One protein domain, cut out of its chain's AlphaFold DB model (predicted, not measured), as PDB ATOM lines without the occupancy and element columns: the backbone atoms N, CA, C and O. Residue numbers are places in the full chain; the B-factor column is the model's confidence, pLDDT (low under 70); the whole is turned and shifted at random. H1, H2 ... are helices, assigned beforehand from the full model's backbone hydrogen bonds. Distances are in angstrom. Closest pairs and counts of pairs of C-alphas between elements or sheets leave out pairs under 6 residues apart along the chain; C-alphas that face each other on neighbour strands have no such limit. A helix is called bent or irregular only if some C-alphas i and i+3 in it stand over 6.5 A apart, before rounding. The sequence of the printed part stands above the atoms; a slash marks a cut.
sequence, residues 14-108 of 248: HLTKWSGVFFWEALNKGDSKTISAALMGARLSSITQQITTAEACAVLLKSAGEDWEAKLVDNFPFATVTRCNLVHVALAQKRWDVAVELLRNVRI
ATOM      1  N   HIS A  14      69.571  13.168  51.961       31.86
ATOM      2  CA  HIS A  14      71.033  13.401  51.931       31.86
ATOM      3  C   HIS A  14      71.999  12.296  51.463       31.86
ATOM      4  O   HIS A  14      73.193  12.401  51.720       31.86
ATOM      5  N   LEU A  15      71.560  11.334  50.647       38.34
ATOM      6  CA  LEU A  15      72.482  10.571  49.789       38.34
ATOM      7  C   LEU A  15      72.130  10.808  48.311       38.34
ATOM      8  O   LEU A  15      71.256  10.164  47.747       38.34
ATOM      9  N   THR A  16      72.778  11.832  47.743       45.44
ATOM     10  CA  THR A  16      73.229  11.917  46.338       45.44
ATOM     11  C   THR A  16      72.261  11.448  45.238       45.44
ATOM     12  O   THR A  16      72.344  10.321  44.755       45.44
ATOM     13  N   LYS A  17      71.398  12.357  44.762       48.34
ATOM     14  CA  LYS A  17      70.671  12.223  43.486       48.34
ATOM     15  C   LYS A  17      71.610  12.513  42.301       48.34
ATOM     16  O   LYS A  17      71.536  13.590  41.719       48.34
ATOM     17  N   TRP A  18      72.501  11.593  41.956       61.47
ATOM     18  CA  TRP A  18      73.237  11.690  40.691       61.47
ATOM     19  C   TRP A  18      72.496  10.884  39.636       61.47
ATOM     20  O   TRP A  18      72.512   9.658  39.712       61.47
ATOM     21  N   SER A  19      71.825  11.550  38.691       70.00
ATOM     22  CA  SER A  19      71.234  10.850  37.546       70.00
ATOM     23  C   SER A  19      72.336  10.206  36.703       70.00
ATOM     24  O   SER A  19      73.463  10.705  36.666       70.00
ATOM     25  N   GLY A  20      72.023   9.099  36.021       74.94
ATOM     26  CA  GLY A  20      72.973   8.482  35.092       74.94
ATOM     27  C   GLY A  20      73.447   9.435  34.003       74.94
ATOM     28  O   GLY A  20      74.623   9.423  33.658       74.94
ATOM     29  N   VAL A  21      72.562  10.330  33.555       83.44
ATOM     30  CA  VAL A  21      72.861  11.360  32.551       83.44
ATOM     31  C   VAL A  21      74.009  12.264  33.004       83.44
ATOM     32  O   VAL A  21      74.993  12.412  32.286       83.44
ATOM     33  N   PHE A  22      73.933  12.804  34.229       88.06
ATOM     34  CA  PHE A  22      74.956  13.723  34.741       88.06
ATOM     35  C   PHE A  22      76.325  13.062  34.872       88.06
ATOM     36  O   PHE A  22      77.344  13.726  34.710       88.06
ATOM     37  N   PHE A  23      76.367  11.762  35.163       90.75
ATOM     38  CA  PHE A  23      77.626  11.031  35.250       90.75
ATOM     39  C   PHE A  23      78.296  10.871  33.886       90.75
ATOM     40  O   PHE A  23      79.479  11.178  33.753       90.75
ATOM     41  N   TRP A  24      77.549  10.425  32.875       92.31
ATOM     42  CA  TRP A  24      78.089  10.249  31.528       92.31
ATOM     43  C   TRP A  24      78.483  11.585  30.888       92.31
ATOM     44  O   TRP A  24      79.545  11.684  30.278       92.31
ATOM     45  N   GLU A  25      77.699  12.641  31.115       91.88
ATOM     46  CA  GLU A  25      78.042  13.995  30.674       91.88
ATOM     47  C   GLU A  25      79.298  14.529  31.382       91.88
ATOM     48  O   GLU A  25      80.173  15.114  30.739       91.88
ATOM     49  N   ALA A  26      79.429  14.299  32.692       91.69
ATOM     50  CA  ALA A  26      80.621  14.678  33.446       91.69
ATOM     51  C   ALA A  26      81.868  13.927  32.964       91.69
ATOM     52  O   ALA A  26      82.920  14.547  32.818       91.69
ATOM     53  N   LEU A  27      81.749  12.628  32.655       92.12
ATOM     54  CA  LEU A  27      82.814  11.859  32.004       92.12
ATOM     55  C   LEU A  27      83.201  12.467  30.654       92.12
ATOM     56  O   LEU A  27      84.388  12.648  30.394       92.12
ATOM     57  N   ASN A  28      82.219  12.844  29.832       92.06
ATOM     58  CA  ASN A  28      82.463  13.439  28.518       92.06
ATOM     59  C   ASN A  28      83.166  14.802  28.594       92.06
ATOM     60  O   ASN A  28      84.005  15.121  27.758       92.06
ATOM     61  N   LYS A  29      82.855  15.600  29.621       92.69
ATOM     62  CA  LYS A  29      83.455  16.926  29.845       92.69
ATOM     63  C   LYS A  29      84.739  16.896  30.682       92.69
ATOM     64  O   LYS A  29      85.355  17.942  30.863       92.69
ATOM     65  N   GLY A  30      85.130  15.739  31.219       90.06
ATOM     66  CA  GLY A  30      86.268  15.621  32.133       90.06
ATOM     67  C   GLY A  30      86.052  16.286  33.503       90.06
ATOM     68  O   GLY A  30      87.018  16.693  34.146       90.06
ATOM     69  N   ASP A  31      84.805  16.408  33.970       92.31
ATOM     70  CA  ASP A  31      84.482  16.981  35.285       92.31
ATOM     71  C   ASP A  31      84.752  15.969  36.412       92.31
ATOM     72  O   ASP A  31      83.865  15.254  36.895       92.31
ATOM     73  N   SER A  32      86.011  15.925  36.849       88.69
ATOM     74  CA  SER A  32      86.505  15.008  37.883       88.69
ATOM     75  C   SER A  32      85.752  15.110  39.213       88.69
ATOM     76  O   SER A  32      85.576  14.099  39.901       88.69
ATOM     77  N   LYS A  33      85.252  16.300  39.572       88.88
ATOM     78  CA  LYS A  33      84.516  16.522  40.822       88.88
ATOM     79  C   LYS A  33      83.160  15.826  40.782       88.88
ATOM     80  O   LYS A  33      82.796  15.141  41.741       88.88
ATOM     81  N   THR A  34      82.431  15.976  39.681       89.56
ATOM     82  CA  THR A  34      81.122  15.334  39.500       89.56
ATOM     83  C   THR A  34      81.260  13.821  39.343       89.56
ATOM     84  O   THR A  34      80.505  13.077  39.972       89.56
ATOM     85  N   ILE A  35      82.274  13.349  38.607       89.94
ATOM     86  CA  ILE A  35      82.579  11.914  38.466       89.94
ATOM     87  C   ILE A  35      82.840  11.283  39.840       89.94
ATOM     88  O   ILE A  35      82.182  10.309  40.212       89.94
ATOM     89  N   SER A  36      83.751  11.860  40.632       87.19
ATOM     90  CA  SER A  36      84.080  11.334  41.963       87.19
ATOM     91  C   SER A  36      82.865  11.355  42.896       87.19
ATOM     92  O   SER A  36      82.590  10.369  43.583       87.19
ATOM     93  N   ALA A  37      82.066  12.427  42.876       87.00
ATOM     94  CA  ALA A  37      80.857  12.514  43.689       87.00
ATOM     95  C   ALA A  37      79.799  11.459  43.314       87.00
ATOM     96  O   ALA A  37      79.154  10.896  44.207       87.00
ATOM     97  N   ALA A  38      79.640  11.155  42.023       87.56
ATOM     98  CA  ALA A  38      78.751  10.101  41.543       87.56
ATOM     99  C   ALA A  38      79.223   8.705  41.981       87.56
ATOM    100  O   ALA A  38      78.432   7.924  42.516       87.56
ATOM    101  N   LEU A  39      80.520   8.410  41.841       87.81
ATOM    102  CA  LEU A  39      81.094   7.114  42.219       87.81
ATOM    103  C   LEU A  39      81.105   6.890  43.739       87.81
ATOM    104  O   LEU A  39      80.824   5.780  44.201       87.81
ATOM    105  N   MET A  40      81.320   7.941  44.538       85.50
ATOM    106  CA  MET A  40      81.110   7.882  45.991       85.50
ATOM    107  C   MET A  40      79.650   7.566  46.342       85.50
ATOM    108  O   MET A  40      79.396   6.755  47.234       85.50
ATOM    109  N   GLY A  41      78.685   8.141  45.612       81.50
ATOM    110  CA  GLY A  41      77.260   7.806  45.737       81.50
ATOM    111  C   GLY A  41      76.958   6.335  45.415       81.50
ATOM    112  O   GLY A  41      76.181   5.690  46.119       81.50
ATOM    113  N   ALA A  42      77.665   5.761  44.436       82.44
ATOM    114  CA  ALA A  42      77.667   4.326  44.126       82.44
ATOM    115  C   ALA A  42      78.478   3.474  45.131       82.44
ATOM    116  O   ALA A  42      78.691   2.273  44.932       82.44
ATOM    117  N   ARG A  43      78.908   4.080  46.247       84.25
ATOM    118  CA  ARG A  43      79.669   3.475  47.345       84.25
ATOM    119  C   ARG A  43      81.063   2.980  46.945       84.25
ATOM    120  O   ARG A  43      81.563   2.057  47.587       84.25
ATOM    121  N   LEU A  44      81.696   3.523  45.908       82.56
ATOM    122  CA  LEU A  44      83.120   3.272  45.660       82.56
ATOM    123  C   LEU A  44      83.936   4.211  46.553       82.56
ATOM    124  O   LEU A  44      84.078   5.395  46.259       82.56
ATOM    125  N   SER A  45      84.419   3.708  47.689       76.00
ATOM    126  CA  SER A  45      85.103   4.534  48.694       76.00
ATOM    127  C   SER A  45      86.605   4.683  48.451       76.00
ATOM    128  O   SER A  45      87.182   5.676  48.881       76.00
ATOM    129  N   SER A  46      87.246   3.731  47.766       88.56
ATOM    130  CA  SER A  46      88.669   3.829  47.429       88.56
ATOM    131  C   SER A  46      88.883   4.704  46.196       88.56
ATOM    132  O   SER A  46      88.228   4.502  45.174       88.56
ATOM    133  N   ILE A  47      89.843   5.629  46.272       87.12
ATOM    134  CA  ILE A  47      90.247   6.482  45.143       87.12
ATOM    135  C   ILE A  47      90.684   5.623  43.954       87.12
ATOM    136  O   ILE A  47      90.259   5.881  42.834       87.12
ATOM    137  N   THR A  48      91.453   4.557  44.190       87.94
ATOM    138  CA  THR A  48      91.882   3.630  43.131       87.94
ATOM    139  C   THR A  48      90.683   3.000  42.429       87.94
ATOM    140  O   THR A  48      90.605   3.035  41.209       87.94
ATOM    141  N   GLN A  49      89.696   2.512  43.189       88.44
ATOM    142  CA  GLN A  49      88.480   1.936  42.607       88.44
ATOM    143  C   GLN A  49      87.683   2.969  41.804       88.44
ATOM    144  O   GLN A  49      87.139   2.635  40.754       88.44
ATOM    145  N   GLN A  50      87.608   4.216  42.284       88.81
ATOM    146  CA  GLN A  50      86.947   5.300  41.556       88.81
ATOM    147  C   GLN A  50      87.659   5.603  40.234       88.81
ATOM    148  O   GLN A  50      86.986   5.711  39.214       88.81
ATOM    149  N   ILE A  51      88.992   5.697  40.238       89.38
ATOM    150  CA  ILE A  51      89.794   5.957  39.035       89.38
ATOM    151  C   ILE A  51      89.604   4.829  38.024       89.38
ATOM    152  O   ILE A  51      89.147   5.091  36.918       89.38
ATOM    153  N   THR A  52      89.836   3.576  38.415       88.88
ATOM    154  CA  THR A  52      89.724   2.431  37.497       88.88
ATOM    155  C   THR A  52      88.302   2.263  36.958       88.88
ATOM    156  O   THR A  52      88.105   1.975  35.781       88.88
ATOM    157  N   THR A  53      87.281   2.520  37.783       91.12
ATOM    158  CA  THR A  53      85.880   2.504  37.326       91.12
ATOM    159  C   THR A  53      85.597   3.641  36.346       91.12
ATOM    160  O   THR A  53      84.928   3.424  35.339       91.12
ATOM    161  N   ALA A  54      86.108   4.848  36.602       91.38
ATOM    162  CA  ALA A  54      85.960   5.975  35.686       91.38
ATOM    163  C   ALA A  54      86.671   5.718  34.349       91.38
ATOM    164  O   ALA A  54      86.100   6.012  33.304       91.38
ATOM    165  N   GLU A  55      87.866   5.125  34.366       92.06
ATOM    166  CA  GLU A  55      88.615   4.727  33.168       92.06
ATOM    167  C   GLU A  55      87.851   3.676  32.352       92.06
ATOM    168  O   GLU A  55      87.657   3.845  31.148       92.06
ATOM    169  N   ALA A  56      87.329   2.640  33.012       91.69
ATOM    170  CA  ALA A  56      86.480   1.630  32.389       91.69
ATOM    171  C   ALA A  56      85.223   2.256  31.746       91.69
ATOM    172  O   ALA A  56      84.879   1.953  30.602       91.69
ATOM    173  N   CYS A  57      84.564   3.195  32.430       92.06
ATOM    174  CA  CYS A  57      83.428   3.927  31.872       92.06
ATOM    175  C   CYS A  57      83.833   4.872  30.728       92.06
ATOM    176  O   CYS A  57      83.095   4.991  29.753       92.06
ATOM    177  N   ALA A  58      85.006   5.502  30.788       92.38
ATOM    178  CA  ALA A  58      85.518   6.337  29.704       92.38
ATOM    179  C   ALA A  58      85.750   5.521  28.423       92.38
ATOM    180  O   ALA A  58      85.503   6.018  27.324       92.38
ATOM    181  N   VAL A  59      86.146   4.250  28.543       92.75
ATOM    182  CA  VAL A  59      86.229   3.327  27.399       92.75
ATOM    183  C   VAL A  59      84.849   3.088  26.773       92.75
ATOM    184  O   VAL A  59      84.739   3.116  25.547       92.75
ATOM    185  N   LEU A  60      83.793   2.907  27.577       92.25
ATOM    186  CA  LEU A  60      82.417   2.773  27.066       92.25
ATOM    187  C   LEU A  60      81.962   4.042  26.348       92.25
ATOM    188  O   LEU A  60      81.448   3.962  25.235       92.25
ATOM    189  N   LEU A  61      82.207   5.202  26.960       92.44
ATOM    190  CA  LEU A  61      81.882   6.505  26.388       92.44
ATOM    191  C   LEU A  61      82.582   6.710  25.041       92.44
ATOM    192  O   LEU A  61      81.937   7.014  24.039       92.44
ATOM    193  N   LYS A  62      83.892   6.448  24.991       91.25
ATOM    194  CA  LYS A  62      84.691   6.543  23.766       91.25
ATOM    195  C   LYS A  62      84.179   5.608  22.670       91.25
ATOM    196  O   LYS A  62      84.169   5.989  21.506       91.25
ATOM    197  N   SER A  63      83.765   4.391  23.020       90.06
ATOM    198  CA  SER A  63      83.217   3.437  22.049       90.06
ATOM    199  C   SER A  63      81.814   3.786  21.568       90.06
ATOM    200  O   SER A  63      81.454   3.418  20.452       90.06
ATOM    201  N   ALA A  64      81.028   4.496  22.375       89.81
ATOM    202  CA  ALA A  64      79.703   4.941  21.975       89.81
ATOM    203  C   ALA A  64      79.759   6.084  20.939       89.81
ATOM    204  O   ALA A  64      78.896   6.132  20.054       89.81
ATOM    205  N   GLY A  65      80.813   6.909  20.979       90.75
ATOM    206  CA  GLY A  65      81.081   7.972  20.007       90.75
ATOM    207  C   GLY A  65      80.183   9.193  20.204       90.75
ATOM    208  O   GLY A  65      79.797   9.507  21.325       90.75
ATOM    209  N   GLU A  66      79.843   9.887  19.118       90.38
ATOM    210  CA  GLU A  66      78.976  11.077  19.164       90.38
ATOM    211  C   GLU A  66      77.550  10.745  19.648       90.38
ATOM    212  O   GLU A  66      76.948  11.537  20.368       90.38
ATOM    213  N   ASP A  67      77.066   9.528  19.380       89.31
ATOM    214  CA  ASP A  67      75.749   9.028  19.810       89.31
ATOM    215  C   ASP A  67      75.737   8.478  21.250       89.31
ATOM    216  O   ASP A  67      74.921   7.613  21.594       89.31
ATOM    217  N   TRP A  68      76.685   8.886  22.095       90.44
ATOM    218  CA  TRP A  68      76.829   8.292  23.423       90.44
ATOM    219  C   TRP A  68      75.592   8.475  24.299       90.44
ATOM    220  O   TRP A  68      75.279   7.575  25.075       90.44
ATOM    221  N   GLU A  69      74.873   9.589  24.167       88.00
ATOM    222  CA  GLU A  69      73.669   9.857  24.954       88.00
ATOM    223  C   GLU A  69      72.590   8.811  24.642       88.00
ATOM    224  O   GLU A  69      72.161   8.074  25.531       88.00
ATOM    225  N   ALA A  70      72.281   8.601  23.361       87.25
ATOM    226  CA  ALA A  70      71.334   7.570  22.943       87.25
ATOM    227  C   ALA A  70      71.783   6.156  23.371       87.25
ATOM    228  O   ALA A  70      70.998   5.352  23.880       87.25
ATOM    229  N   LYS A  71      73.072   5.835  23.195       87.06
ATOM    230  CA  LYS A  71      73.610   4.489  23.449       87.06
ATOM    231  C   LYS A  71      73.774   4.155  24.931       87.06
ATOM    232  O   LYS A  71      73.588   2.997  25.292       87.06
ATOM    233  N   LEU A  72      74.149   5.110  25.777       86.75
ATOM    234  CA  LEU A  72      74.517   4.864  27.179       86.75
ATOM    235  C   LEU A  72      73.488   5.389  28.179       86.75
ATOM    236  O   LEU A  72      73.449   4.900  29.309       86.75
ATOM    237  N   VAL A  73      72.670   6.366  27.782       84.56
ATOM    238  CA  VAL A  73      71.679   7.009  28.647       84.56
ATOM    239  C   VAL A  73      70.270   6.567  28.276       84.56
ATOM    240  O   VAL A  73      69.588   5.979  29.115       84.56
ATOM    241  N   ASP A  74      69.843   6.788  27.034       84.38
ATOM    242  CA  ASP A  74      68.440   6.579  26.645       84.38
ATOM    243  C   ASP A  74      68.049   5.101  26.627       84.38
ATOM    244  O   ASP A  74      66.954   4.735  27.057       84.38
ATOM    245  N   ASN A  75      68.966   4.235  26.189       81.31
ATOM    246  CA  ASN A  75      68.767   2.785  26.197       81.31
ATOM    247  C   ASN A  75      68.890   2.165  27.597       81.31
ATOM    248  O   ASN A  75      68.393   1.063  27.830       81.31
ATOM    249  N   PHE A  76      69.526   2.868  28.537       81.38
ATOM    250  CA  PHE A  76      69.760   2.392  29.901       81.38
ATOM    251  C   PHE A  76      69.378   3.464  30.926       81.38
ATOM    252  O   PHE A  76      70.224   3.900  31.714       81.38
ATOM    253  N   PRO A  77      68.107   3.905  30.952       74.12
ATOM    254  CA  PRO A  77      67.712   5.031  31.772       74.12
ATOM    255  C   PRO A  77      67.677   4.592  33.233       74.12
ATOM    256  O   PRO A  77      66.749   3.924  33.692       74.12
ATOM    257  N   PHE A  78      68.696   4.986  33.992       78.81
ATOM    258  CA  PHE A  78      68.724   4.788  35.432       78.81
ATOM    259  C   PHE A  78      68.725   6.118  36.182       78.81
ATOM    260  O   PHE A  78      69.471   7.057  35.890       78.81
ATOM    261  N   ALA A  79      67.886   6.177  37.217       74.62
ATOM    262  CA  ALA A  79      67.737   7.361  38.055       74.62
ATOM    263  C   ALA A  79      68.980   7.651  38.912       74.62
ATOM    264  O   ALA A  79      69.162   8.788  39.343       74.62
ATOM    265  N   THR A  80      69.817   6.636  39.167       76.62
ATOM    266  CA  THR A  80      71.030   6.746  39.990       76.62
ATOM    267  C   THR A  80      72.160   5.853  39.497       76.62
ATOM    268  O   THR A  80      71.923   4.678  39.205       76.62
ATOM    269  N   VAL A  81      73.390   6.375  39.471       82.81
ATOM    270  CA  VAL A  81      74.595   5.567  39.215       82.81
ATOM    271  C   VAL A  81      74.770   4.539  40.331       82.81
ATOM    272  O   VAL A  81      74.867   4.886  41.507       82.81
ATOM    273  N   THR A  82      74.828   3.263  39.957       86.62
ATOM    274  CA  THR A  82      75.149   2.152  40.860       86.62
ATOM    275  C   THR A  82      76.185   1.251  40.198       86.62
ATOM    276  O   THR A  82      76.308   1.233  38.975       86.62
ATOM    277  N   ARG A  83      76.913   0.470  41.001       87.25
ATOM    278  CA  ARG A  83      77.903  -0.501  40.505       87.25
ATOM    279  C   ARG A  83      77.288  -1.479  39.497       87.25
ATOM    280  O   ARG A  83      77.836  -1.666  38.421       87.25
ATOM    281  N   CYS A  84      76.125  -2.043  39.837       88.38
ATOM    282  CA  CYS A  84      75.406  -2.995  38.990       88.38
ATOM    283  C   CYS A  84      74.945  -2.351  37.671       88.38
ATOM    284  O   CYS A  84      75.137  -2.939  36.611       88.38
ATOM    285  N   ASN A  85      74.450  -1.104  37.703       89.38
ATOM    286  CA  ASN A  85      74.029  -0.399  36.487       89.38
ATOM    287  C   ASN A  85      75.197  -0.171  35.513       89.38
ATOM    288  O   ASN A  85      75.008  -0.297  34.308       89.38
ATOM    289  N   LEU A  86      76.404   0.128  36.010       90.69
ATOM    290  CA  LEU A  86      77.583   0.300  35.150       90.69
ATOM    291  C   LEU A  86      77.986  -1.015  34.463       90.69
ATOM    292  O   LEU A  86      78.272  -1.015  33.267       90.69
ATOM    293  N   VAL A  87      77.951  -2.137  35.191       94.00
ATOM    294  CA  VAL A  87      78.206  -3.472  34.618       94.00
ATOM    295  C   VAL A  87      77.123  -3.842  33.601       94.00
ATOM    296  O   VAL A  87      77.441  -4.340  32.524       94.00
ATOM    297  N   HIS A  88      75.858  -3.542  33.900       92.56
ATOM    298  CA  HIS A  88      74.734  -3.764  32.991       92.56
ATOM    299  C   HIS A  88      74.922  -3.025  31.660       92.56
ATOM    300  O   HIS A  88      74.805  -3.637  30.601       92.56
ATOM    301  N   VAL A  89      75.293  -1.738  31.701       92.56
ATOM    302  CA  VAL A  89      75.591  -0.953  30.489       92.56
ATOM    303  C   VAL A  89      76.751  -1.567  29.704       92.56
ATOM    304  O   VAL A  89      76.661  -1.685  28.484       92.56
ATOM    305  N   ALA A  90      77.826  -1.993  30.379       94.06
ATOM    306  CA  ALA A  90      78.970  -2.619  29.717       94.06
ATOM    307  C   ALA A  90      78.576  -3.907  28.972       94.06
ATOM    308  O   ALA A  90      78.890  -4.063  27.790       94.06
ATOM    309  N   LEU A  91      77.839  -4.803  29.638       94.38
ATOM    310  CA  LEU A  91      77.362  -6.056  29.049       94.38
ATOM    311  C   LEU A  91      76.400  -5.808  27.882       94.38
ATOM    312  O   LEU A  91      76.564  -6.400  26.820       94.38
ATOM    313  N   ALA A  92      75.457  -4.880  28.033       92.00
ATOM    314  CA  ALA A  92      74.484  -4.575  26.990       92.00
ATOM    315  C   ALA A  92      75.113  -3.896  25.755       92.00
ATOM    316  O   ALA A  92      74.635  -4.066  24.636       92.00
ATOM    317  N   GLN A  93      76.235  -3.192  25.932       90.94
ATOM    318  CA  GLN A  93      77.080  -2.689  24.841       90.94
ATOM    319  C   GLN A  93      78.020  -3.759  24.255       90.94
ATOM    320  O   GLN A  93      78.901  -3.442  23.455       90.94
ATOM    321  N   LYS A  94      77.865  -5.030  24.651       92.06
ATOM    322  CA  LYS A  94      78.720  -6.164  24.257       92.06
ATOM    323  C   LYS A  94      80.202  -5.961  24.607       92.06
ATOM    324  O   LYS A  94      81.085  -6.565  23.999       92.06
ATOM    325  N   ARG A  95      80.486  -5.131  25.616       93.69
ATOM    326  CA  ARG A  95      81.825  -4.848  26.151       93.69
ATOM    327  C   ARG A  95      82.084  -5.680  27.397       93.69
ATOM    328  O   ARG A  95      82.162  -5.173  28.516       93.69
ATOM    329  N   TRP A  96      82.199  -6.990  27.181       94.88
ATOM    330  CA  TRP A  96      82.491  -7.962  28.237       94.88
ATOM    331  C   TRP A  96      83.841  -7.684  28.914       94.88
ATOM    332  O   TRP A  96      83.971  -7.873  30.118       94.88
ATOM    333  N   ASP A  97      84.822  -7.178  28.162       95.00
ATOM    334  CA  ASP A  97      86.147  -6.787  28.644       95.00
ATOM    335  C   ASP A  97      86.049  -5.691  29.712       95.00
ATOM    336  O   ASP A  97      86.640  -5.792  30.788       95.00
ATOM    337  N   VAL A  98      85.216  -4.680  29.451       94.81
ATOM    338  CA  VAL A  98      84.933  -3.614  30.412       94.81
ATOM    339  C   VAL A  98      84.122  -4.146  31.590       94.81
ATOM    340  O   VAL A  98      84.393  -3.778  32.730       94.81
ATOM    341  N   ALA A  99      83.151  -5.030  31.349       95.75
ATOM    342  CA  ALA A  99      82.368  -5.641  32.418       95.75
ATOM    343  C   ALA A  99      83.253  -6.436  33.397       95.75
ATOM    344  O   ALA A  99      83.100  -6.275  34.606       95.75
ATOM    345  N   VAL A 100      84.220  -7.220  32.902       95.25
ATOM    346  CA  VAL A 100      85.219  -7.923  33.730       95.25
ATOM    347  C   VAL A 100      86.007  -6.933  34.587       95.25
ATOM    348  O   VAL A 100      86.147  -7.142  35.792       95.25
ATOM    349  N   GLU A 101      86.497  -5.842  33.997       93.56
ATOM    350  CA  GLU A 101      87.280  -4.852  34.740       93.56
ATOM    351  C   GLU A 101      86.442  -4.134  35.805       93.56
ATOM    352  O   GLU A 101      86.886  -3.952  36.940       93.56
ATOM    353  N   LEU A 102      85.189  -3.801  35.494       93.50
ATOM    354  CA  LEU A 102      84.258  -3.256  36.477       93.50
ATOM    355  C   LEU A 102      84.038  -4.243  37.629       93.50
ATOM    356  O   LEU A 102      84.163  -3.845  38.786       93.50
ATOM    357  N   LEU A 103      83.786  -5.524  37.341       93.75
ATOM    358  CA  LEU A 103      83.559  -6.570  38.348       93.75
ATOM    359  C   LEU A 103      84.748  -6.773  39.295       93.75
ATOM    360  O   LEU A 103      84.543  -6.943  40.495       93.75
ATOM    361  N   ARG A 104      85.986  -6.649  38.802       91.19
ATOM    362  CA  ARG A 104      87.196  -6.700  39.649       91.19
ATOM    363  C   ARG A 104      87.253  -5.570  40.674       91.19
ATOM    364  O   ARG A 104      87.791  -5.743  41.767       91.19
ATOM    365  N   ASN A 105      86.701  -4.410  40.327       88.31
ATOM    366  CA  ASN A 105      86.785  -3.196  41.132       88.31
ATOM    367  C   ASN A 105      85.528  -2.941  41.971       88.31
ATOM    368  O   ASN A 105      85.581  -2.201  42.960       88.31
ATOM    369  N   VAL A 106      84.404  -3.570  41.621       85.31
ATOM    370  CA  VAL A 106      83.114  -3.364  42.278       85.31
ATOM    371  C   VAL A 106      82.607  -4.631  42.953       85.31
ATOM    372  O   VAL A 106      82.453  -5.685  42.353       85.31
ATOM    373  N   ARG A 107      82.254  -4.519  44.237       83.75
ATOM    374  CA  ARG A 107      81.552  -5.609  44.922       83.75
ATOM    375  C   ARG A 107      80.085  -5.609  44.519       83.75
ATOM    376  O   ARG A 107      79.376  -4.647  44.844       83.75
ATOM    377  N   ILE A 108      79.671  -6.693  43.881       90.25
ATOM    378  CA  ILE A 108      78.281  -7.062  43.618       90.25
ATOM    379  C   ILE A 108      77.923  -8.304  44.437       90.25
ATOM    380  O   ILE A 108      78.820  -8.985  44.931       90.25
TER     381      ILE A 108
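Overview. This is residues 14 to 108 of the 248 residues of an uncharacterized protein of Trypanosoma cruzi (UniProt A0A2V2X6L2). What is the shape? Arm H3a of bent H3 bundles with H5 and H4; the hairpin H1 and H2 crosses its other side, and arm H3b packs on H1. What is printed? The printed part has 95 residues with five named helices, H1 to H5 in order, which hold 68 of them; its class is all helix, and it is compact, with radius of gyration of the C-alphas 11.8 A and spans 31 by 24 by 21 A.

Along the chain. Which is longest? H3, residues 47 to 74, was assigned as one helix by its hydrogen bonds but is bent: C-alphas 63 and 66 are 9.2 A apart. Arm H3a, 47 to 63, is 24.3 A long; H3b, 66 to 74, is irregular, C-alphas 66 and 69 being 7.9 A apart. Where are the others? H1, 20 to 29, begins at (72.973, 8.482, 35.092); H2 is 32 to 41, H4 83 to 92; H5, 96 to 105, ends at (86.785, -3.196, 41.132).

Arrangement. How does H5 meet H3a? They touch, opposite ways at a shallow tilt of 13 degrees; the closest C-alphas, Gln 49 and Asn 105, are 5.6 A apart. Which backbones are complete? Every O i to N i+4 pair is within hydrogen-bond range in H1, H2, H3a, H4 and H5, and 3 of 5 in H3b.

Size, cuts and confidence. Is anything cut? The printed part has no cut and no long link. Where is pLDDT under 70? It is in residues 14 to 18.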